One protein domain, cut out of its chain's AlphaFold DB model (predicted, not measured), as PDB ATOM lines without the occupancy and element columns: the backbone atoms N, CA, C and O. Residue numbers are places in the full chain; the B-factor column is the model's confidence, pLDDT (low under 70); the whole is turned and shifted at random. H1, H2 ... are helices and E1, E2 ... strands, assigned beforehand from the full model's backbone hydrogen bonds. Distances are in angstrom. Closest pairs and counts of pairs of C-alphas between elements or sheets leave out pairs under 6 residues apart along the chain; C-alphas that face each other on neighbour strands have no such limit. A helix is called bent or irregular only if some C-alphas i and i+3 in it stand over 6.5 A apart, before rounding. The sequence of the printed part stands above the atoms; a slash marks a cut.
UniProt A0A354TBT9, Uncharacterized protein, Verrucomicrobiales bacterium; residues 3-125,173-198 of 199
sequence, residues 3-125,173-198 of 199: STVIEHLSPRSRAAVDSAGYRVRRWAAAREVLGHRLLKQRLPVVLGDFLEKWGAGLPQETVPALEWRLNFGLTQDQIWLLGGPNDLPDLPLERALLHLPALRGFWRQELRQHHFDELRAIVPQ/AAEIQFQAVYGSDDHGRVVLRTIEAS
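What this domain is: This is residues 3 to 125 and 173 to 198 of the 199 residues of an uncharacterized protein of Verrucomicrobiales bacterium (UniProt A0A354TBT9). A strongly twisted sheet of four strands, E2, E1, E3 and E4, curls round H2a, the first arm of a long bent helix, whose second arm H2b runs on beyond the sheet. H5 and H6 pack on H2b, H4 makes a corner with H5, and H3 and H1 lie at opposite ends of the domain. The 149 printed residues include six named helices and four named strands, in the order H1 H2 H3 E1 E2 H4 H5 H6 E3 E4; the sheet is all antiparallel and the class mixed. The whole is compact, radius of gyration of the C-alphas 15.8 A, spanning 52 by 35 by 24 A.

How they stand to each other: The sheet runs E2, residues 78 to 83, E1, 67 to 75, E3, 176 to 184, and E4, 190 to 197. E1 and E2 form a hairpin, with N 80 and O 73 at 2.8 A, within hydrogen-bond range; so are N 70 and O 180 of E1 and E3, 2.9 A, and N 181 and O 194 of the hairpin E3 and E4, 2.8 A. H2, residues 11 to 39, was assigned as one helix by its hydrogen bonds but is bent: C-alphas 18 and 21 are 7.2 A apart, and H2a, 11 to 18, and H2b, 21 to 39, stand at a steep tilt of 55 degrees. Both arms are on one face of the sheet, making two layers, helices over a sheet; the closest C-alphas of H2b and E4 are Tyr 22 and Val 190, 5.3 A. H1, residues 3 to 7, is on the same face as H2a, at a height of 8.1 A over the sheet. H6, residues 113 to 122, is on the sheet, over none of its strands; its closest C-alphas with E2 are Ile 122 and Trp 80, 4.6 A. H5, residues 101 to 111, is irregular, with C-alphas 102 and 105 7.3 A apart; it touches H2b at residues 23 to 30 alone, closest C-alphas Glu 110 and Ala 30, 5.7 A, at a steep tilt of 61 degrees, opposite ways. H4, residues 92 to 99, and H5 touch only at the corner, only just, with 3 pairs of C-alphas within 8 A. H3, residues 45 to 53, only just touches H2b, also with 3 pairs, the closest Gly 48 and Leu 38, 6.0 A. Every O i to N i+4 pair is within range in H2a, H2b, H3, H4 and H6, against 5 of 7 in H5 and 0 of 1 in H1, which has 0 of 2 O i to N i+3 pairs.

Where its parts are: H1 begins at C-alpha 3 (80.151, 138.164, 131.188). H2b, 27.3 A long, ends at C-alpha 39 (109.508, 143.866, 166.396). E3 is 26.7 A long, E1 26.0 A and E4 20.6 A, ending at C-alpha 197 (84.770, 135.269, 135.854).

The domain as a whole: The C-alphas of Thr 4 and Val 45, the two farthest apart, are 51.8 A apart. Residues 126 to 172 are cut out; C-alphas 125 and 173 are 13.7 A apart. The link H3 to E1 is long. The mean pLDDT of the printed part is 86.8, under 70 at residues 3 to 8, 59 to 66, 86, 89 and 198.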
ATOM      1  N   SER A   3      79.796 136.975 131.996       48.34
ATOM      2  CA  SER A   3      80.151 138.164 131.188       48.34
ATOM      3  C   SER A   3      79.184 139.342 131.341       48.34
ATOM      4  O   SER A   3      79.610 140.486 131.299       48.34
ATOM      5  N   THR A   4      77.897 139.082 131.571       55.44
ATOM      6  CA  THR A   4      76.887 140.132 131.729       55.44
ATOM      7  C   THR A   4      76.932 140.813 133.096       55.44
ATOM      8  O   THR A   4      76.414 141.910 133.227       55.44
ATOM      9  N   VAL A   5      77.538 140.230 134.132       58.56
ATOM     10  CA  VAL A   5      77.463 140.801 135.491       58.56
ATOM     11  C   VAL A   5      78.444 141.956 135.675       58.56
ATOM     12  O   VAL A   5      78.086 142.998 136.221       58.56
ATOM     13  N   ILE A   6      79.677 141.792 135.192       62.69
ATOM     14  CA  ILE A   6      80.744 142.794 135.335       62.69
ATOM     15  C   ILE A   6      80.384 144.084 134.570       62.69
ATOM     16  O   ILE A   6      80.668 145.198 135.023       62.69
ATOM     17  N   GLU A   7      79.692 143.940 133.436       65.31
ATOM     18  CA  GLU A   7      79.208 145.062 132.623       65.31
ATOM     19  C   GLU A   7      78.172 145.926 133.360       65.31
ATOM     20  O   GLU A   7      78.145 147.141 133.150       65.31
ATOM     21  N   HIS A   8      77.400 145.334 134.280       69.50
ATOM     22  CA  HIS A   8      76.329 145.999 135.031       69.50
ATOM     23  C   HIS A   8      76.722 146.404 136.460       69.50
ATOM     24  O   HIS A   8      75.854 146.825 137.225       69.50
ATOM     25  N   LEU A   9      78.008 146.314 136.837       80.25
ATOM     26  CA  LEU A   9      78.467 146.884 138.107       80.25
ATOM     27  C   LEU A   9      78.050 148.353 138.191       80.25
ATOM     28  O   LEU A   9      78.311 149.136 137.271       80.25
ATOM     29  N   SER A  10      77.446 148.740 139.317       87.25
ATOM     30  CA  SER A  10      77.136 150.142 139.571       87.25
ATOM     31  C   SER A  10      78.416 150.993 139.515       87.25
ATOM     32  O   SER A  10      79.514 150.486 139.779       87.25
ATOM     33  N   PRO A  11      78.322 152.304 139.219       88.25
ATOM     34  CA  PRO A  11      79.493 153.180 139.185       88.25
ATOM     35  C   PRO A  11      80.315 153.139 140.479       88.25
ATOM     36  O   PRO A  11      81.542 153.205 140.437       88.25
ATOM     37  N   ARG A  12      79.647 152.976 141.629       88.06
ATOM     38  CA  ARG A  12      80.294 152.848 142.936       88.06
ATOM     39  C   ARG A  12      81.082 151.544 143.045       88.06
ATOM     40  O   ARG A  12      82.254 151.581 143.414       88.06
ATOM     41  N   SER A  13      80.452 150.418 142.721       88.25
ATOM     42  CA  SER A  13      81.085 149.098 142.763       88.25
ATOM     43  C   SER A  13      82.264 149.020 141.795       88.25
ATOM     44  O   SER A  13      83.337 148.559 142.174       88.25
ATOM     45  N   ARG A  14      82.119 149.575 140.586       88.69
ATOM     46  CA  ARG A  14      83.209 149.678 139.608       88.69
ATOM     47  C   ARG A  14      84.371 150.521 140.131       88.69
ATOM     48  O   ARG A  14      85.486 150.022 140.176       88.69
ATOM     49  N   ALA A  15      84.110 151.736 140.615       89.69
ATOM     50  CA  ALA A  15      85.160 152.593 141.168       89.69
ATOM     51  C   ALA A  15      85.898 151.919 142.336       89.69
ATOM     52  O   ALA A  15      87.119 152.047 142.468       89.69
ATOM     53  N   ALA A  16      85.171 151.179 143.176       90.75
ATOM     54  CA  ALA A  16      85.749 150.441 144.285       90.75
ATOM     55  C   ALA A  16      86.612 149.255 143.813       90.75
ATOM     56  O   ALA A  16      87.680 149.055 144.388       90.75
ATOM     57  N   VAL A  17      86.241 148.536 142.747       91.94
ATOM     58  CA  VAL A  17      87.119 147.539 142.102       91.94
ATOM     59  C   VAL A  17      88.343 148.224 141.487       91.94
ATOM     60  O   VAL A  17      89.462 147.903 141.869       91.94
ATOM     61  N   ASP A  18      88.168 149.243 140.644       90.81
ATOM     62  CA  ASP A  18      89.259 149.918 139.917       90.81
ATOM     63  C   ASP A  18      90.419 150.348 140.829       90.81
ATOM     64  O   ASP A  18      91.598 150.218 140.498       90.81
ATOM     65  N   SER A  19      90.077 150.838 142.018       91.00
ATOM     66  CA  SER A  19      91.026 151.363 142.999       91.00
ATOM     67  C   SER A  19      91.459 150.345 144.067       91.00
ATOM     68  O   SER A  19      92.345 150.644 144.876       91.00
ATOM     69  N   ALA A  20      90.881 149.138 144.087       92.50
ATOM     70  CA  ALA A  20      91.169 148.134 145.110       92.50
ATOM     71  C   ALA A  20      92.613 147.635 145.051       92.50
ATOM     72  O   ALA A  20      93.252 147.556 146.097       92.50
ATOM     73  N   GLY A  21      93.166 147.378 143.860       90.56
ATOM     74  CA  GLY A  21      94.551 146.914 143.719       90.56
ATOM     75  C   GLY A  21      95.559 147.848 144.393       90.56
ATOM     76  O   GLY A  21      96.420 147.409 145.157       90.56
ATOM     77  N   TYR A  22      95.404 149.160 144.193       91.00
ATOM     78  CA  TYR A  22      96.231 150.159 144.867       91.00
ATOM     79  C   TYR A  22      96.050 150.132 146.392       91.00
ATOM     80  O   TYR A  22      97.039 150.132 147.129       91.00
ATOM     81  N   ARG A  23      94.803 150.083 146.884       92.31
ATOM     82  CA  ARG A  23      94.523 150.051 148.329       92.31
ATOM     83  C   ARG A  23      95.062 148.793 149.004       92.31
ATOM     84  O   ARG A  23      95.653 148.907 150.072       92.31
ATOM     85  N   VAL A  24      94.912 147.626 148.383       91.50
ATOM     86  CA  VAL A  24      95.415 146.353 148.920       91.50
ATOM     87  C   VAL A  24      96.943 146.340 148.937       91.50
ATOM     88  O   VAL A  24      97.533 145.960 149.944       91.50
ATOM     89  N   ARG A  25      97.608 146.867 147.901       88.38
ATOM     90  CA  ARG A  25      99.071 147.037 147.919       88.38
ATOM     91  C   ARG A  25      99.529 147.974 149.038       88.38
ATOM     92  O   ARG A  25     100.510 147.694 149.724       88.38
ATOM     93  N   ARG A  26      98.826 149.092 149.239       90.50
ATOM     94  CA  ARG A  26      99.099 150.021 150.350       90.50
ATOM     95  C   ARG A  26      98.873 149.365 151.708       90.50
ATOM     96  O   ARG A  26      99.634 149.638 152.629       90.50
ATOM     97  N   TRP A  27      97.862 148.509 151.820       92.38
ATOM     98  CA  TRP A  27      97.588 147.737 153.025       92.38
ATOM     99  C   TRP A  27      98.696 146.734 153.332       92.38
ATOM    100  O   TRP A  27      99.197 146.762 154.452       92.38
ATOM    101  N   ALA A  28      99.158 145.961 152.347       88.50
ATOM    102  CA  ALA A  28     100.305 145.064 152.504       88.50
ATOM    103  C   ALA A  28     101.556 145.819 152.998       88.50
ATOM    104  O   ALA A  28     102.144 145.465 154.015       88.50
ATOM    105  N   ALA A  29     101.898 146.948 152.367       88.69
ATOM    106  CA  ALA A  29     103.031 147.771 152.799       88.69
ATOM    107  C   ALA A  29     102.849 148.336 154.224       88.69
ATOM    108  O   ALA A  29     103.769 148.317 155.041       88.69
ATOM    109  N   ALA A  30     101.650 148.819 154.566       92.81
ATOM    110  CA  ALA A  30     101.349 149.284 155.921       92.81
ATOM    111  C   ALA A  30     101.433 148.142 156.948       92.81
ATOM    112  O   ALA A  30     101.840 148.351 158.091       92.81
ATOM    113  N   ARG A  31     101.076 146.921 156.546       92.00
ATOM    114  CA  ARG A  31     101.138 145.730 157.384       92.00
ATOM    115  C   ARG A  31     102.575 145.314 157.702       92.00
ATOM    116  O   ARG A  31     102.847 144.969 158.857       92.00
ATOM    117  N   GLU A  32     103.490 145.434 156.743       90.06
ATOM    118  CA  GLU A  32     104.934 145.281 156.975       90.06
ATOM    119  C   GLU A  32     105.455 146.325 157.969       90.06
ATOM    120  O   GLU A  32     106.166 145.995 158.920       90.06
ATOM    121  N   VAL A  33     105.055 147.592 157.803       92.94
ATOM    122  CA  VAL A  33     105.424 148.671 158.734       92.94
ATOM    123  C   VAL A  33     104.930 148.367 160.149       92.94
ATOM    124  O   VAL A  33     105.676 148.588 161.107       92.94
ATOM    125  N   LEU A  34     103.708 147.844 160.302       94.25
ATOM    126  CA  LEU A  34     103.177 147.427 161.602       94.25
ATOM    127  C   LEU A  34     104.045 146.332 162.229       94.25
ATOM    128  O   LEU A  34     104.445 146.472 163.385       94.25
ATOM    129  N   GLY A  35     104.384 145.294 161.457       92.00
ATOM    130  CA  GLY A  35     105.260 144.207 161.901       92.00
ATOM    131  C   GLY A  35     106.631 144.722 162.345       92.00
ATOM    132  O   GLY A  35     107.087 144.422 163.446       92.00
ATOM    133  N   HIS A  36     107.252 145.606 161.562       92.31
ATOM    134  CA  HIS A  36     108.513 146.249 161.937       92.31
ATOM    135  C   HIS A  36     108.410 147.106 163.204       92.31
ATOM    136  O   HIS A  36     109.357 147.143 163.992       92.31
ATOM    137  N   ARG A  37     107.300 147.829 163.410       94.12
ATOM    138  CA  ARG A  37     107.089 148.609 164.641       94.12
ATOM    139  C   ARG A  37     106.937 147.699 165.849       94.12
ATOM    140  O   ARG A  37     107.493 148.030 166.889       94.12
ATOM    141  N   LEU A  38     106.239 146.579 165.697       93.69
ATOM    142  CA  LEU A  38     106.073 145.582 166.746       93.69
ATOM    143  C   LEU A  38     107.417 144.963 167.142       93.69
ATOM    144  O   LEU A  38     107.824 145.093 168.289       93.69
ATOM    145  N   LEU A  39     108.178 144.448 166.168       90.94
ATOM    146  CA  LEU A  39     109.508 143.866 166.396       90.94
ATOM    147  C   LEU A  39     110.495 144.848 167.045       90.94
ATOM    148  O   LEU A  39     111.371 144.451 167.807       90.94
ATOM    149  N   LYS A  40     110.369 146.144 166.740       93.75
ATOM    150  CA  LYS A  40     111.201 147.207 167.326       93.75
ATOM    151  C   LYS A  40     110.605 147.817 168.599       93.75
ATOM    152  O   LYS A  40     111.105 148.853 169.032       93.75
ATOM    153  N   GLN A  41     109.532 147.240 169.147       93.56
ATOM    154  CA  GLN A  41     108.839 147.702 170.357       93.56
ATOM    155  C   GLN A  41     108.440 149.191 170.298       93.56
ATOM    156  O   GLN A  41     108.531 149.938 171.267       93.56
ATOM    157  N   ARG A  42     108.000 149.655 169.120       94.88
ATOM    158  CA  ARG A  42     107.584 151.047 168.846       94.88
ATOM    159  C   ARG A  42     106.075 151.266 168.981       94.88
ATOM    160  O   ARG A  42     105.536 152.212 168.406       94.88
ATOM    161  N   LEU A  43     105.389 150.378 169.690       94.56
ATOM    162  CA  LEU A  43     103.966 150.469 170.005       94.56
ATOM    163  C   LEU A  43     103.795 150.549 171.528       94.56
ATOM    164  O   LEU A  43     104.691 150.125 172.257       94.56
ATOM    165  N   PRO A  44     102.665 151.076 172.033       96.12
ATOM    166  CA  PRO A  44     102.349 150.982 173.454       96.12
ATOM    167  C   PRO A  44     102.421 149.525 173.920       96.12
ATOM    168  O   PRO A  44     101.848 148.665 173.256       96.12
ATOM    169  N   VAL A  45     103.080 149.266 175.055       94.31
ATOM    170  CA  VAL A  45     103.396 147.908 175.551       94.31
ATOM    171  C   VAL A  45     102.178 146.984 175.513       94.31
ATOM    172  O   VAL A  45     102.210 145.964 174.844       94.31
ATOM    173  N   VAL A  46     101.052 147.416 176.091       93.88
ATOM    174  CA  VAL A  46      99.806 146.626 176.125       93.88
ATOM    175  C   VAL A  46      99.308 146.243 174.724       93.88
ATOM    176  O   VAL A  46      98.811 145.139 174.519       93.88
ATOM    177  N   LEU A  47      99.427 147.147 173.746       94.25
ATOM    178  CA  LEU A  47      99.048 146.858 172.363       94.25
ATOM    179  C   LEU A  47     100.084 145.954 171.683       94.25
ATOM    180  O   LEU A  47      99.696 145.090 170.905       94.25
ATOM    181  N   GLY A  48     101.372 146.147 171.965       94.69
ATOM    182  CA  GLY A  48     102.448 145.288 171.474       94.69
ATOM    183  C   GLY A  48     102.252 143.840 171.914       94.69
ATOM    184  O   GLY A  48     102.082 142.972 171.064       94.69
ATOM    185  N   ASP A  49     102.139 143.608 173.221       93.75
ATOM    186  CA  ASP A  49     101.942 142.278 173.808       93.75
ATOM    187  C   ASP A  49     100.695 141.589 173.234       93.75
ATOM    188  O   ASP A  49     100.711 140.406 172.884       93.75
ATOM    189  N   PHE A  50      99.604 142.350 173.079       93.62
ATOM    190  CA  PHE A  50      98.387 141.857 172.443       93.62
ATOM    191  C   PHE A  50      98.651 141.411 171.000       93.62
ATOM    192  O   PHE A  50      98.265 140.313 170.611       93.62
ATOM    193  N   LEU A  51      99.310 142.237 170.190       94.06
ATOM    194  CA  LEU A  51      99.582 141.925 168.789       94.06
ATOM    195  C   LEU A  51     100.577 140.762 168.624       94.06
ATOM    196  O   LEU A  51     100.411 139.955 167.708       94.06
ATOM    197  N   GLU A  52     101.566 140.636 169.509       92.00
ATOM    198  CA  GLU A  52     102.501 139.502 169.540       92.00
ATOM    199  C   GLU A  52     101.787 138.188 169.850       92.00
ATOM    200  O   GLU A  52     101.969 137.214 169.117       92.00
ATOM    201  N   LYS A  53     100.897 138.176 170.854       91.25
ATOM    202  CA  LYS A  53     100.046 137.016 171.186       91.25
ATOM    203  C   LYS A  53      99.269 136.495 169.971       91.25
ATOM    204  O   LYS A  53      99.031 135.293 169.867       91.25
ATOM    205  N   TRP A  54      98.870 137.389 169.066       90.56
ATOM    206  CA  TRP A  54      98.111 137.065 167.854       90.56
ATOM    207  C   TRP A  54      98.981 136.834 166.610       90.56
ATOM    208  O   TRP A  54      98.442 136.657 165.521       90.56
ATOM    209  N   GLY A  55     100.310 136.823 166.744       86.81
ATOM    210  CA  GLY A  55     101.228 136.557 165.633       86.81
ATOM    211  C   GLY A  55     101.357 137.709 164.633       86.81
ATOM    212  O   GLY A  55     101.880 137.521 163.537       86.81
ATOM    213  N   ALA A  56     100.932 138.927 164.986       85.50
ATOM    214  CA  ALA A  56     100.983 140.065 164.069       85.50
ATOM    215  C   ALA A  56     102.422 140.521 163.738       85.50
ATOM    216  O   ALA A  56     102.631 141.282 162.794       85.50
ATOM    217  N   GLY A  57     103.424 140.064 164.491       77.25
ATOM    218  CA  GLY A  57     104.839 140.374 164.256       77.25
ATOM    219  C   GLY A  57     105.515 139.497 163.206       77.25
ATOM    220  O   GLY A  57     106.648 139.793 162.831       77.25
ATOM    221  N   LEU A  58     104.848 138.435 162.739       72.44
ATOM    222  CA  LEU A  58     105.429 137.539 161.748       72.44
ATOM    223  C   LEU A  58     105.688 138.302 160.439       72.44
ATOM    224  O   LEU A  58     104.803 139.036 159.980       72.44
ATOM    225  N   PRO A  59     106.893 138.172 159.855       64.31
ATOM    226  CA  PRO A  59     107.199 138.804 158.586       64.31
ATOM    227  C   PRO A  59     106.233 138.283 157.524       64.31
ATOM    228  O   PRO A  59     106.029 137.078 157.395       64.31
ATOM    229  N   GLN A  60     105.634 139.202 156.773       66.12
ATOM    230  CA  GLN A  60     104.907 138.844 155.566       66.12
ATOM    231  C   GLN A  60     105.885 138.892 154.401       66.12
ATOM    232  O   GLN A  60     106.503 139.926 154.149       66.12
ATOM    233  N   GLU A  61     106.050 137.772 153.703       60.16
ATOM    234  CA  GLU A  61     106.790 137.763 152.447       60.16
ATOM    235  C   GLU A  61     105.942 138.448 151.376       60.16
ATOM    236  O   GLU A  61     105.075 137.841 150.745       60.16
ATOM    237  N   THR A  62     106.174 139.738 151.152       60.28
ATOM    238  CA  THR A  62     105.606 140.414 149.986       60.28
ATOM    239  C   THR A  62     106.387 139.977 148.759       60.28
ATOM    240  O   THR A  62     107.370 140.605 148.365       60.28
ATOM    241  N   VAL A  63     105.961 138.876 148.144       56.88
ATOM    242  CA  VAL A  63     106.459 138.487 146.827       56.88
ATOM    243  C   VAL A  63     106.031 139.581 145.843       56.88
ATOM    244  O   VAL A  63     104.830 139.836 145.699       56.88
ATOM    245  N   PRO A  64     106.969 140.273 145.169       59.59
ATOM    246  CA  PRO A  64     106.617 141.255 144.158       59.59
ATOM    247  C   PRO A  64     106.020 140.520 142.959       59.59
ATOM    248  O   PRO A  64     106.724 140.078 142.056       59.59
ATOM    249  N   ALA A  65     104.700 140.369 142.956       63.47
ATOM    250  CA  ALA A  65     103.999 139.853 141.802       63.47
ATOM    251  C   ALA A  65     103.913 140.962 140.742       63.47
ATOM    252  O   ALA A  65     103.452 142.073 141.024       63.47
ATOM    253  N   LEU A  66     104.358 140.653 139.519       66.38
ATOM    254  CA  LEU A  66     104.157 141.495 138.330       66.38
ATOM    255  C   LEU A  66     102.661 141.750 138.068       66.38
ATOM    256  O   LEU A  66     102.292 142.782 137.506       66.38
ATOM    257  N   GLU A  67     101.818 140.830 138.534       77.69
ATOM    258  CA  GLU A  67     100.371 140.835 138.398       77.69
ATOM    259  C   GLU A  67      99.720 140.454 139.737       77.69
ATOM    260  O   GLU A  67     100.073 139.446 140.344       77.69
ATOM    261  N   TRP A  68      98.783 141.270 140.219       84.19
ATOM    262  CA  TRP A  68      98.036 141.027 141.454       84.19
ATOM    263  C   TRP A  68      96.623 140.588 141.095       84.19
ATOM    264  O   TRP A  68      95.912 141.305 140.396       84.19
ATOM    265  N   ARG A  69      96.195 139.432 141.599       88.94
ATOM    266  CA  ARG A  69      94.839 138.911 141.401       88.94
ATOM    267  C   ARG A  69      94.052 139.057 142.688       88.94
ATOM    268  O   ARG A  69      94.493 138.571 143.724       88.94
ATOM    269  N   LEU A  70      92.917 139.743 142.625       91.81
ATOM    270  CA  LEU A  70      92.007 139.914 143.754       91.81
ATOM    271  C   LEU A  70      90.668 139.259 143.432       91.81
ATOM    272  O   LEU A  70      90.103 139.500 142.366       91.81
ATOM    273  N   ASN A  71      90.154 138.473 144.369       91.94
ATOM    274  CA  ASN A  71      88.855 137.823 144.245       91.94
ATOM    275  C   ASN A  71      87.803 138.678 144.946       91.94
ATOM    276  O   ASN A  71      87.990 139.086 146.095       91.94
ATOM    277  N   PHE A  72      86.695 138.925 144.261       92.12
ATOM    278  CA  PHE A  72      85.587 139.717 144.764       92.12
ATOM    279  C   PHE A  72      84.297 138.915 144.788       92.12
ATOM    280  O   PHE A  72      84.055 138.064 143.933       92.12
ATOM    281  N   GLY A  73      83.453 139.236 145.760       90.81
ATOM    282  CA  GLY A  73      82.058 138.833 145.819       90.81
ATOM    283  C   GLY A  73      81.158 140.044 145.644       90.81
ATOM    284  O   GLY A  73      81.448 141.105 146.189       90.81
ATOM    285  N   LEU A  74      80.059 139.884 144.919       88.25
ATOM    286  CA  LEU A  74      78.974 140.849 144.837       88.25
ATOM    287  C   LEU A  74      77.731 140.232 145.478       88.25
ATOM    288  O   LEU A  74      77.343 139.111 145.141       88.25
ATOM    289  N   THR A  75      77.112 140.975 146.386       87.31
ATOM    290  CA  THR A  75      75.801 140.643 146.953       87.31
ATOM    291  C   THR A  75      74.941 141.891 146.852       87.31
ATOM    292  O   THR A  75      75.288 142.916 147.448       87.31
ATOM    293  N   GLN A  76      73.837 141.818 146.106       83.88
ATOM    294  CA  GLN A  76      72.989 142.968 145.771       83.88
ATOM    295  C   GLN A  76      73.753 144.048 144.974       83.88
ATOM    296  O   GLN A  76      73.801 143.987 143.752       83.88
ATOM    297  N   ASP A  77      74.375 145.017 145.650       84.31
ATOM    298  CA  ASP A  77      75.244 146.051 145.052       84.31
ATOM    299  C   ASP A  77      76.473 146.351 145.935       84.31
ATOM    300  O   ASP A  77      77.151 147.364 145.792       84.31
ATOM    301  N   GLN A  78      76.759 145.476 146.901       87.44
ATOM    302  CA  GLN A  78      77.926 145.606 147.761       87.44
ATOM    303  C   GLN A  78      79.007 144.642 147.289       87.44
ATOM    304  O   GLN A  78      78.781 143.431 147.215       87.44
ATOM    305  N   ILE A  79      80.188 145.190 147.003       91.12
ATOM    306  CA  ILE A  79      81.371 144.388 146.714       91.12
ATOM    307  C   ILE A  79      82.107 144.018 147.997       91.12
ATOM    308  O   ILE A  79      82.198 144.807 148.942       91.12
ATOM    309  N   TRP A  80      82.693 142.835 147.983       92.31
ATOM    310  CA  TRP A  80      83.475 142.287 149.072       92.31
ATOM    311  C   TRP A  80      84.779 141.738 148.537       92.31
ATOM    312  O   TRP A  80      84.781 141.029 147.535       92.31
ATOM    313  N   LEU A  81      85.883 142.046 149.204       92.25
ATOM    314  CA  LEU A  81      87.178 141.468 148.897       92.25
ATOM    315  C   LEU A  81      87.273 140.108 149.595       92.25
ATOM    316  O   LEU A  81      87.311 140.039 150.822       92.25
ATOM    317  N   LEU A  82      87.263 139.039 148.804       88.25
ATOM    318  CA  LEU A  82      87.234 137.654 149.282       88.25
ATOM    319  C   LEU A  82      88.614 136.996 149.280       88.25
ATOM    320  O   LEU A  82      88.811 136.002 149.961       88.25
ATOM    321  N   GLY A  83      89.561 137.527 148.509       86.25
ATOM    322  CA  GLY A  83      90.904 136.968 148.425       86.25
ATOM    323  C   GLY A  83      91.850 137.852 147.630       86.25
ATOM    324  O   GLY A  83      91.437 138.806 146.967       86.25
ATOM    325  N   GLY A  84      93.137 137.541 147.713       82.12
ATOM    326  CA  GLY A  84      94.192 138.322 147.085       82.12
ATOM    327  C   GLY A  84      95.556 137.652 147.208       82.12
ATOM    328  O   GLY A  84      95.644 136.546 147.735       82.12
ATOM    329  N   PRO A  85      96.629 138.306 146.740       70.25
ATOM    330  CA  PRO A  85      97.974 137.765 146.861       70.25
ATOM    331  C   PRO A  85      98.364 137.581 148.330       70.25
ATOM    332  O   PRO A  85      97.992 138.390 149.186       70.25
ATOM    333  N   ASN A  86      99.120 136.510 148.592       68.06
ATOM    334  CA  ASN A  86      99.516 136.061 149.932       68.06
ATOM    335  C   ASN A  86      98.331 135.856 150.891       68.06
ATOM    336  O   ASN A  86      98.484 136.006 152.101       68.06
ATOM    337  N   ASP A  87      97.139 135.611 150.341       73.31
ATOM    338  CA  ASP A  87      95.883 135.438 151.066       73.31
ATOM    339  C   ASP A  87      95.512 136.609 151.990       73.31
ATOM    340  O   ASP A  87      94.606 136.480 152.808       73.31
ATOM    341  N   LEU A  88      96.141 137.787 151.841       75.31
ATOM    342  CA  LEU A  88      95.993 138.916 152.771       75.31
ATOM    343  C   LEU A  88      94.520 139.236 153.110       75.31
ATOM    344  O   LEU A  88      94.214 139.411 154.288       75.31
ATOM    345  N   PRO A  89      93.577 139.277 152.146       69.19
ATOM    346  CA  PRO A  89      92.173 139.534 152.455       69.19
ATOM    347  C   PRO A  89      91.393 138.323 152.990       69.19
ATOM    348  O   PRO A  89      90.351 138.526 153.607       69.19
ATOM    349  N   ASP A  90      91.855 137.095 152.744       74.69
ATOM    350  CA  ASP A  90      91.205 135.860 153.215       74.69
ATOM    351  C   ASP A  90      91.686 135.464 154.623       74.69
ATOM    352  O   ASP A  90      90.969 134.813 155.386       74.69
ATOM    353  N   LEU A  91      92.875 135.930 155.022       83.88
ATOM    354  CA  LEU A  91      93.433 135.667 156.341       83.88
ATOM    355  C   LEU A  91      92.583 136.328 157.449       83.88
ATOM    356  O   LEU A  91      92.477 137.560 157.511       83.88
ATOM    357  N   PRO A  92      92.029 135.537 158.393       89.75
ATOM    358  CA  PRO A  92      91.184 136.057 159.469       89.75
ATOM    359  C   PRO A  92      91.883 137.117 160.329       89.75
ATOM    360  O   PRO A  92      91.267 138.108 160.728       89.75
ATOM    361  N   LEU A  93      93.182 136.926 160.584       91.31
ATOM    362  CA  LEU A  93      94.005 137.855 161.353       91.31
ATOM    363  C   LEU A  93      94.062 139.229 160.690       91.31
ATOM    364  O   LEU A  93      93.849 140.237 161.353       91.31
ATOM    365  N   GLU A  94      94.297 139.284 159.386       91.69
ATOM    366  CA  GLU A  94      94.491 140.541 158.667       91.69
ATOM    367  C   GLU A  94      93.198 141.356 158.619       91.69
ATOM    368  O   GLU A  94      93.191 142.546 158.957       91.69
ATOM    369  N   ARG A  95      92.070 140.690 158.343       92.75
ATOM    370  CA  ARG A  95      90.730 141.280 158.479       92.75
ATOM    371  C   ARG A  95      90.507 141.830 159.890       92.75
ATOM    372  O   ARG A  95      90.058 142.964 160.056       92.75
ATOM    373  N   ALA A  96      90.852 141.063 160.922       94.12
ATOM    374  CA  ALA A  96      90.654 141.493 162.301       94.12
ATOM    375  C   ALA A  96      91.545 142.694 162.670       94.12
ATOM    376  O   ALA A  96      91.066 143.641 163.295       94.12
ATOM    377  N   LEU A  97      92.808 142.710 162.232       95.00
ATOM    378  CA  LEU A  97      93.742 143.819 162.449       95.00
ATOM    379  C   LEU A  97      93.283 145.105 161.753       95.00
ATOM    380  O   LEU A  97      93.343 146.181 162.356       95.00
ATOM    381  N   LEU A  98      92.779 145.015 160.518       95.31
ATOM    382  CA  LEU A  98      92.240 146.167 159.788       95.31
ATOM    383  C   LEU A  98      91.045 146.799 160.527       95.31
ATOM    384  O   LEU A  98      90.917 148.025 160.583       95.31
ATOM    385  N   HIS A  99      90.185 145.973 161.133       94.81
ATOM    386  CA  HIS A  99      88.994 146.430 161.859       94.81
ATOM    387  C   HIS A  99      89.256 146.756 163.343       94.81
ATOM    388  O   HIS A  99      88.384 147.349 163.994       94.81
ATOM    389  N   LEU A 100      90.442 146.439 163.880       93.94
ATOM    390  CA  LEU A 100      90.791 146.639 165.287       93.94
ATOM    391  C   LEU A 100      90.790 148.138 165.656       93.94
ATOM    392  O   LEU A 100      91.595 148.908 165.120       93.94
ATOM    393  N   PRO A 101      89.946 148.593 166.610       93.50
ATOM    394  CA  PRO A 101      89.843 150.011 166.956       93.50
ATOM    395  C   PRO A 101      91.167 150.652 167.381       93.50
ATOM    396  O   PRO A 101      91.442 151.787 166.990       93.50
ATOM    397  N   ALA A 102      92.001 149.910 168.116       94.56
ATOM    398  CA  ALA A 102      93.306 150.366 168.588       94.56
ATOM    399  C   ALA A 102      94.284 150.704 167.446       94.56
ATOM    400  O   ALA A 102      95.174 151.529 167.628       94.56
ATOM    401  N   LEU A 103      94.096 150.125 166.254       96.56
ATOM    402  CA  LEU A 103      94.940 150.374 165.084       96.56
ATOM    403  C   LEU A 103      94.376 151.430 164.127       96.56
ATOM    404  O   LEU A 103      95.053 151.792 163.170       96.56
ATOM    405  N   ARG A 104      93.188 152.004 164.373       95.88
ATOM    406  CA  ARG A 104      92.608 153.020 163.467       95.88
ATOM    407  C   ARG A 104      93.545 154.199 163.225       95.88
ATOM    408  O   ARG A 104      93.674 154.638 162.089       95.88
ATOM    409  N   GLY A 105      94.186 154.719 164.274       96.69
ATOM    410  CA  GLY A 105      95.130 155.835 164.142       96.69
ATOM    411  C   GLY A 105      96.309 155.478 163.236       96.69
ATOM    412  O   GLY A 105      96.642 156.237 162.328       96.69
ATOM    413  N   PHE A 106      96.862 154.278 163.426       96.69
ATOM    414  CA  PHE A 106      97.925 153.734 162.588       96.69
ATOM    415  C   PHE A 106      97.481 153.590 161.124       96.69
ATOM    416  O   PHE A 106      98.121 154.142 160.231       96.69
ATOM    417  N   TRP A 107      96.341 152.941 160.867       97.12
ATOM    418  CA  TRP A 107      95.842 152.733 159.506       97.12
ATOM    419  C   TRP A 107      95.552 154.040 158.776       97.12
ATOM    420  O   TRP A 107      95.904 154.192 157.610       97.12
ATOM    421  N   ARG A 108      94.963 155.022 159.462       97.06
ATOM    422  CA  ARG A 108      94.684 156.344 158.887       97.06
ATOM    423  C   ARG A 108      95.957 157.082 158.488       97.06
ATOM    424  O   ARG A 108      95.944 157.778 157.476       97.06
ATOM    425  N   GLN A 109      97.037 156.921 159.250       96.25
ATOM    426  CA  GLN A 109      98.335 157.509 158.934       96.25
ATOM    427  C   GLN A 109      98.978 156.829 157.716       96.25
ATOM    428  O   GLN A 109      99.368 157.515 156.772       96.25
ATOM    429  N   GLU A 110      99.053 155.497 157.705       95.50
ATOM    430  CA  GLU A 110      99.763 154.757 156.651       95.50
ATOM    431  C   GLU A 110      98.972 154.681 155.331       95.50
ATOM    432  O   GLU A 110      99.546 154.746 154.239       95.50
ATOM    433  N   LEU A 111      97.639 154.590 155.396       95.75
ATOM    434  CA  LEU A 111      96.769 154.449 154.220       95.75
ATOM    435  C   LEU A 111      96.175 155.772 153.736       95.75
ATOM    436  O   LEU A 111      95.830 155.865 152.562       95.75
ATOM    437  N   ARG A 112      96.120 156.809 154.585       95.31
ATOM    438  CA  ARG A 112      95.224 157.980 154.476       95.31
ATOM    439  C   ARG A 112      93.767 157.619 154.780       95.31
ATOM    440  O   ARG A 112      93.290 156.548 154.414       95.31
ATOM    441  N   GLN A 113      93.048 158.556 155.404       95.56
ATOM    442  CA  GLN A 113      91.667 158.364 155.874       95.56
ATOM    443  C   GLN A 113      90.745 157.769 154.804       95.56
ATOM    444  O   GLN A 113      90.120 156.744 155.045       95.56
ATOM    445  N   HIS A 114      90.706 158.389 153.621       95.19
ATOM    446  CA  HIS A 114      89.813 157.984 152.537       95.19
ATOM    447  C   HIS A 114      90.038 156.529 152.109       95.19
ATOM    448  O   HIS A 114      89.103 155.740 152.073       95.19
ATOM    449  N   HIS A 115      91.289 156.143 151.851       94.50
ATOM    450  CA  HIS A 115      91.604 154.783 151.416       94.50
ATOM    451  C   HIS A 115      91.377 153.747 152.513       94.50
ATOM    452  O   HIS A 115      90.978 152.628 152.205       94.50
ATOM    453  N   PHE A 116      91.617 154.104 153.778       96.56
ATOM    454  CA  PHE A 116      91.291 153.229 154.899       96.56
ATOM    455  C   PHE A 116      89.785 152.960 154.977       96.56
ATOM    456  O   PHE A 116      89.386 151.806 155.104       96.56
ATOM    457  N   ASP A 117      88.956 153.999 154.860       95.75
ATOM    458  CA  ASP A 117      87.501 153.855 154.939       95.75
ATOM    459  C   ASP A 117      86.952 153.041 153.756       95.75
ATOM    460  O   ASP A 117      86.142 152.139 153.959       95.75
ATOM    461  N   GLU A 118      87.442 153.290 152.537       94.75
ATOM    462  CA  GLU A 118      87.079 152.508 151.346       94.75
ATOM    463  C   GLU A 118      87.509 151.043 151.451       94.75
ATOM    464  O   GLU A 118      86.745 150.150 151.093       94.75
ATOM    465  N   LEU A 119      88.726 150.780 151.938       94.69
ATOM    466  CA  LEU A 119      89.219 149.416 152.118       94.69
ATOM    467  C   LEU A 119      88.393 148.677 153.175       94.69
ATOM    468  O   LEU A 119      87.953 147.558 152.942       94.69
ATOM    469  N   ARG A 120      88.116 149.321 154.312       94.69
ATOM    470  CA  ARG A 120      87.301 148.751 155.393       94.69
ATOM    471  C   ARG A 120      85.836 148.537 154.990       94.69
ATOM    472  O   ARG A 120      85.154 147.732 155.614       94.69
ATOM    473  N   ALA A 121      85.347 149.249 153.975       93.31
ATOM    474  CA  ALA A 121      84.002 149.059 153.434       93.31
ATOM    475  C   ALA A 121      83.872 147.815 152.539       93.31
ATOM    476  O   ALA A 121      82.752 147.369 152.310       93.31
ATOM    477  N   ILE A 122      84.983 147.286 152.014       93.00
ATOM    478  CA  ILE A 122      84.990 146.110 151.128       93.00
ATOM    479  C   ILE A 122      85.637 144.887 151.781       93.00
ATOM    480  O   ILE A 122      85.366 143.764 151.370       93.00
ATOM    481  N   VAL A 123      86.502 145.077 152.778       93.06
ATOM    482  CA  VAL A 123      87.079 143.976 153.550       93.06
ATOM    483  C   VAL A 123      86.057 143.536 154.601       93.06
ATOM    484  O   VAL A 123      85.610 144.371 155.390       93.06
ATOM    485  N   PRO A 124      85.658 142.256 154.634       91.00
ATOM    486  CA  PRO A 124      84.610 141.823 155.546       91.00
ATOM    487  C   PRO A 124      85.146 141.720 156.978       91.00
ATOM    488  O   PRO A 124      86.321 141.407 157.203       91.00
ATOM    489  N   GLN A 125      84.297 141.949 157.979       91.44
ATOM    490  CA  GLN A 125      84.772 142.059 159.360       91.44
ATOM    491  C   GLN A 125      85.254 140.707 159.916       91.44
ATOM    492  O   GLN A 125      84.703 139.651 159.602       91.44
ATOM    493  N   ALA A 173      77.543 135.522 151.849       75.12
ATOM    494  CA  ALA A 173      76.927 134.815 150.736       75.12
ATOM    495  C   ALA A 173      77.051 135.694 149.484       75.12
ATOM    496  O   ALA A 173      76.170 136.505 149.191       75.12
ATOM    497  N   ALA A 174      78.187 135.587 148.791       79.88
ATOM    498  CA  ALA A 174      78.367 136.241 147.499       79.88
ATOM    499  C   ALA A 174      77.424 135.593 146.476       79.88
ATOM    500  O   ALA A 174      77.488 134.385 146.260       79.88
ATOM    501  N   GLU A 175      76.556 136.392 145.859       85.88
ATOM    502  CA  GLU A 175      75.682 135.930 144.772       85.88
ATOM    503  C   GLU A 175      76.510 135.693 143.509       85.88
ATOM    504  O   GLU A 175      76.229 134.789 142.723       85.88
ATOM    505  N   ILE A 176      77.539 136.522 143.319       86.69
ATOM    506  CA  ILE A 176      78.404 136.486 142.148       86.69
ATOM    507  C   ILE A 176      79.844 136.657 142.605       86.69
ATOM    508  O   ILE A 176      80.142 137.544 143.403       86.69
ATOM    509  N   GLN A 177      80.735 135.816 142.092       89.25
ATOM    510  CA  GLN A 177      82.167 135.901 142.344       89.25
ATOM    511  C   GLN A 177      82.915 136.170 141.043       89.25
ATOM    512  O   GLN A 177      82.599 135.611 139.990       89.25
ATOM    513  N   PHE A 178      83.906 137.048 141.116       89.94
ATOM    514  CA  PHE A 178      84.745 137.406 139.981       89.94
ATOM    515  C   PHE A 178      86.162 137.725 140.446       89.94
ATOM    516  O   PHE A 178      86.398 138.035 141.615       89.94
ATOM    517  N   GLN A 179      87.109 137.661 139.522       91.06
ATOM    518  CA  GLN A 179      88.503 137.988 139.762       91.06
ATOM    519  C   GLN A 179      88.852 139.276 139.022       91.06
ATOM    520  O   GLN A 179      88.480 139.460 137.871       91.06
ATOM    521  N   ALA A 180      89.574 140.181 139.670       91.56
ATOM    522  CA  ALA A 180      90.141 141.354 139.025       91.56
ATOM    523  C   ALA A 180      91.666 141.266 139.046       91.56
ATOM    524  O   ALA A 180      92.278 140.957 140.073       91.56
ATOM    525  N   VAL A 181      92.263 141.550 137.897       90.62
ATOM    526  CA  VAL A 181      93.695 141.453 137.649       90.62
ATOM    527  C   VAL A 181      94.271 142.857 137.568       90.62
ATOM    528  O   VAL A 181      93.814 143.681 136.775       90.62
ATOM    529  N   TYR A 182      95.294 143.130 138.368       91.25
ATOM    530  CA  TYR A 182      95.967 144.420 138.436       91.25
ATOM    531  C   TYR A 182      97.424 144.272 138.027       91.25
ATOM    532  O   TYR A 182      98.089 143.306 138.385       91.25
ATOM    533  N   GLY A 183      97.938 145.270 137.319       89.19
ATOM    534  CA  GLY A 183      99.344 145.358 136.941       89.19
ATOM    535  C   GLY A 183      99.888 146.748 137.225       89.19
ATOM    536  O   GLY A 183      99.143 147.650 137.606       89.19
ATOM    537  N   SER A 184     101.188 146.937 137.025       88.19
ATOM    538  CA  SER A 184     101.786 148.276 137.068       88.19
ATOM    539  C   SER A 184     101.706 148.930 135.689       88.19
ATOM    540  O   SER A 184     101.931 148.249 134.690       88.19
ATOM    541  N   ASP A 185     101.345 150.209 135.618       86.06
ATOM    542  CA  ASP A 185     101.495 151.031 134.410       86.06
ATOM    543  C   ASP A 185     102.952 151.496 134.215       86.06
ATOM    544  O   ASP A 185     103.825 151.204 135.036       86.06
ATOM    545  N   ASP A 186     103.211 152.244 133.139       82.38
ATOM    546  CA  ASP A 186     104.547 152.768 132.802       82.38
ATOM    547  C   ASP A 186     105.101 153.740 133.862       82.38
ATOM    548  O   ASP A 186     106.294 154.042 133.896       82.38
ATOM    549  N   HIS A 187     104.243 154.221 134.764       82.75
ATOM    550  CA  HIS A 187     104.591 155.072 135.898       82.75
ATOM    551  C   HIS A 187     104.667 154.295 137.224       82.75
ATOM    552  O   HIS A 187     104.780 154.906 138.291       82.75
ATOM    553  N   GLY A 188     104.590 152.961 137.184       80.00
ATOM    554  CA  GLY A 188     104.630 152.090 138.357       80.00
ATOM    555  C   GLY A 188     103.360 152.123 139.214       80.00
ATOM    556  O   GLY A 188     103.364 151.607 140.338       80.00
ATOM    557  N   ARG A 189     102.271 152.735 138.730       84.06
ATOM    558  CA  ARG A 189     100.985 152.795 139.435       84.06
ATOM    559  C   ARG A 189     100.231 151.496 139.226       84.06
ATOM    560  O   ARG A 189     100.204 150.953 138.127       84.06
ATOM    561  N   VAL A 190      99.583 151.014 140.283       87.12
ATOM    562  CA  VAL A 190      98.723 149.831 140.190       87.12
ATOM    563  C   VAL A 190      97.435 150.218 139.476       87.12
ATOM    564  O   VAL A 190      96.704 151.079 139.964       87.12
ATOM    565  N   VAL A 191      97.164 149.569 138.350       89.44
ATOM    566  CA  VAL A 191      95.980 149.793 137.519       89.44
ATOM    567  C   VAL A 191      95.266 148.476 137.252       89.44
ATOM    568  O   VAL A 191      95.902 147.429 137.101       89.44
ATOM    569  N   LEU A 192      93.936 148.532 137.194       90.88
ATOM    570  CA  LEU A 192      93.116 147.409 136.758       90.88
ATOM    571  C   LEU A 192      93.430 147.087 135.288       90.88
ATOM    572  O   LEU A 192      93.462 147.981 134.444       90.88
ATOM    573  N   ARG A 193      93.688 145.813 134.992       90.25
ATOM    574  CA  ARG A 193      93.994 145.310 133.645       90.25
ATOM    575  C   ARG A 193      92.816 144.576 133.036       90.25
ATOM    576  O   ARG A 193      92.454 144.851 131.898       90.25
ATOM    577  N   THR A 194      92.229 143.655 133.790       89.12
ATOM    578  CA  THR A 194      91.079 142.873 133.339       89.12
ATOM    579  C   THR A 194      90.238 142.419 134.525       89.12
ATOM    580  O   THR A 194      90.719 142.370 135.660       89.12
ATOM    581  N   ILE A 195      88.974 142.103 134.257       87.25
ATOM    582  CA  ILE A 195      88.078 141.438 135.195       87.25
ATOM    583  C   ILE A 195      87.608 140.150 134.523       87.25
ATOM    584  O   ILE A 195      87.120 140.163 133.394       87.25
ATOM    585  N   GLU A 196      87.758 139.044 135.231       86.19
ATOM    586  CA  GLU A 196      87.486 137.694 134.768       86.19
ATOM    587  C   GLU A 196      86.411 137.053 135.651       86.19
ATOM    588  O   GLU A 196      86.270 137.362 136.837       86.19
ATOM    589  N   ALA A 197      85.635 136.140 135.073       76.12
ATOM    590  CA  ALA A 197      84.770 135.269 135.854       76.12
ATOM    591  C   ALA A 197      85.623 134.425 136.813       76.12
ATOM    592  O   ALA A 197      86.652 133.896 136.394       76.12
ATOM    593  N   SER A 198      85.199 134.281 138.072       66.81
ATOM    594  CA  SER A 198      85.842 133.298 138.947       66.81
ATOM    595  C   SER A 198      85.538 131.893 138.401       66.81
ATOM    596  O   SER A 198      84.379 131.663 138.034       66.81
TER     597      SER A 198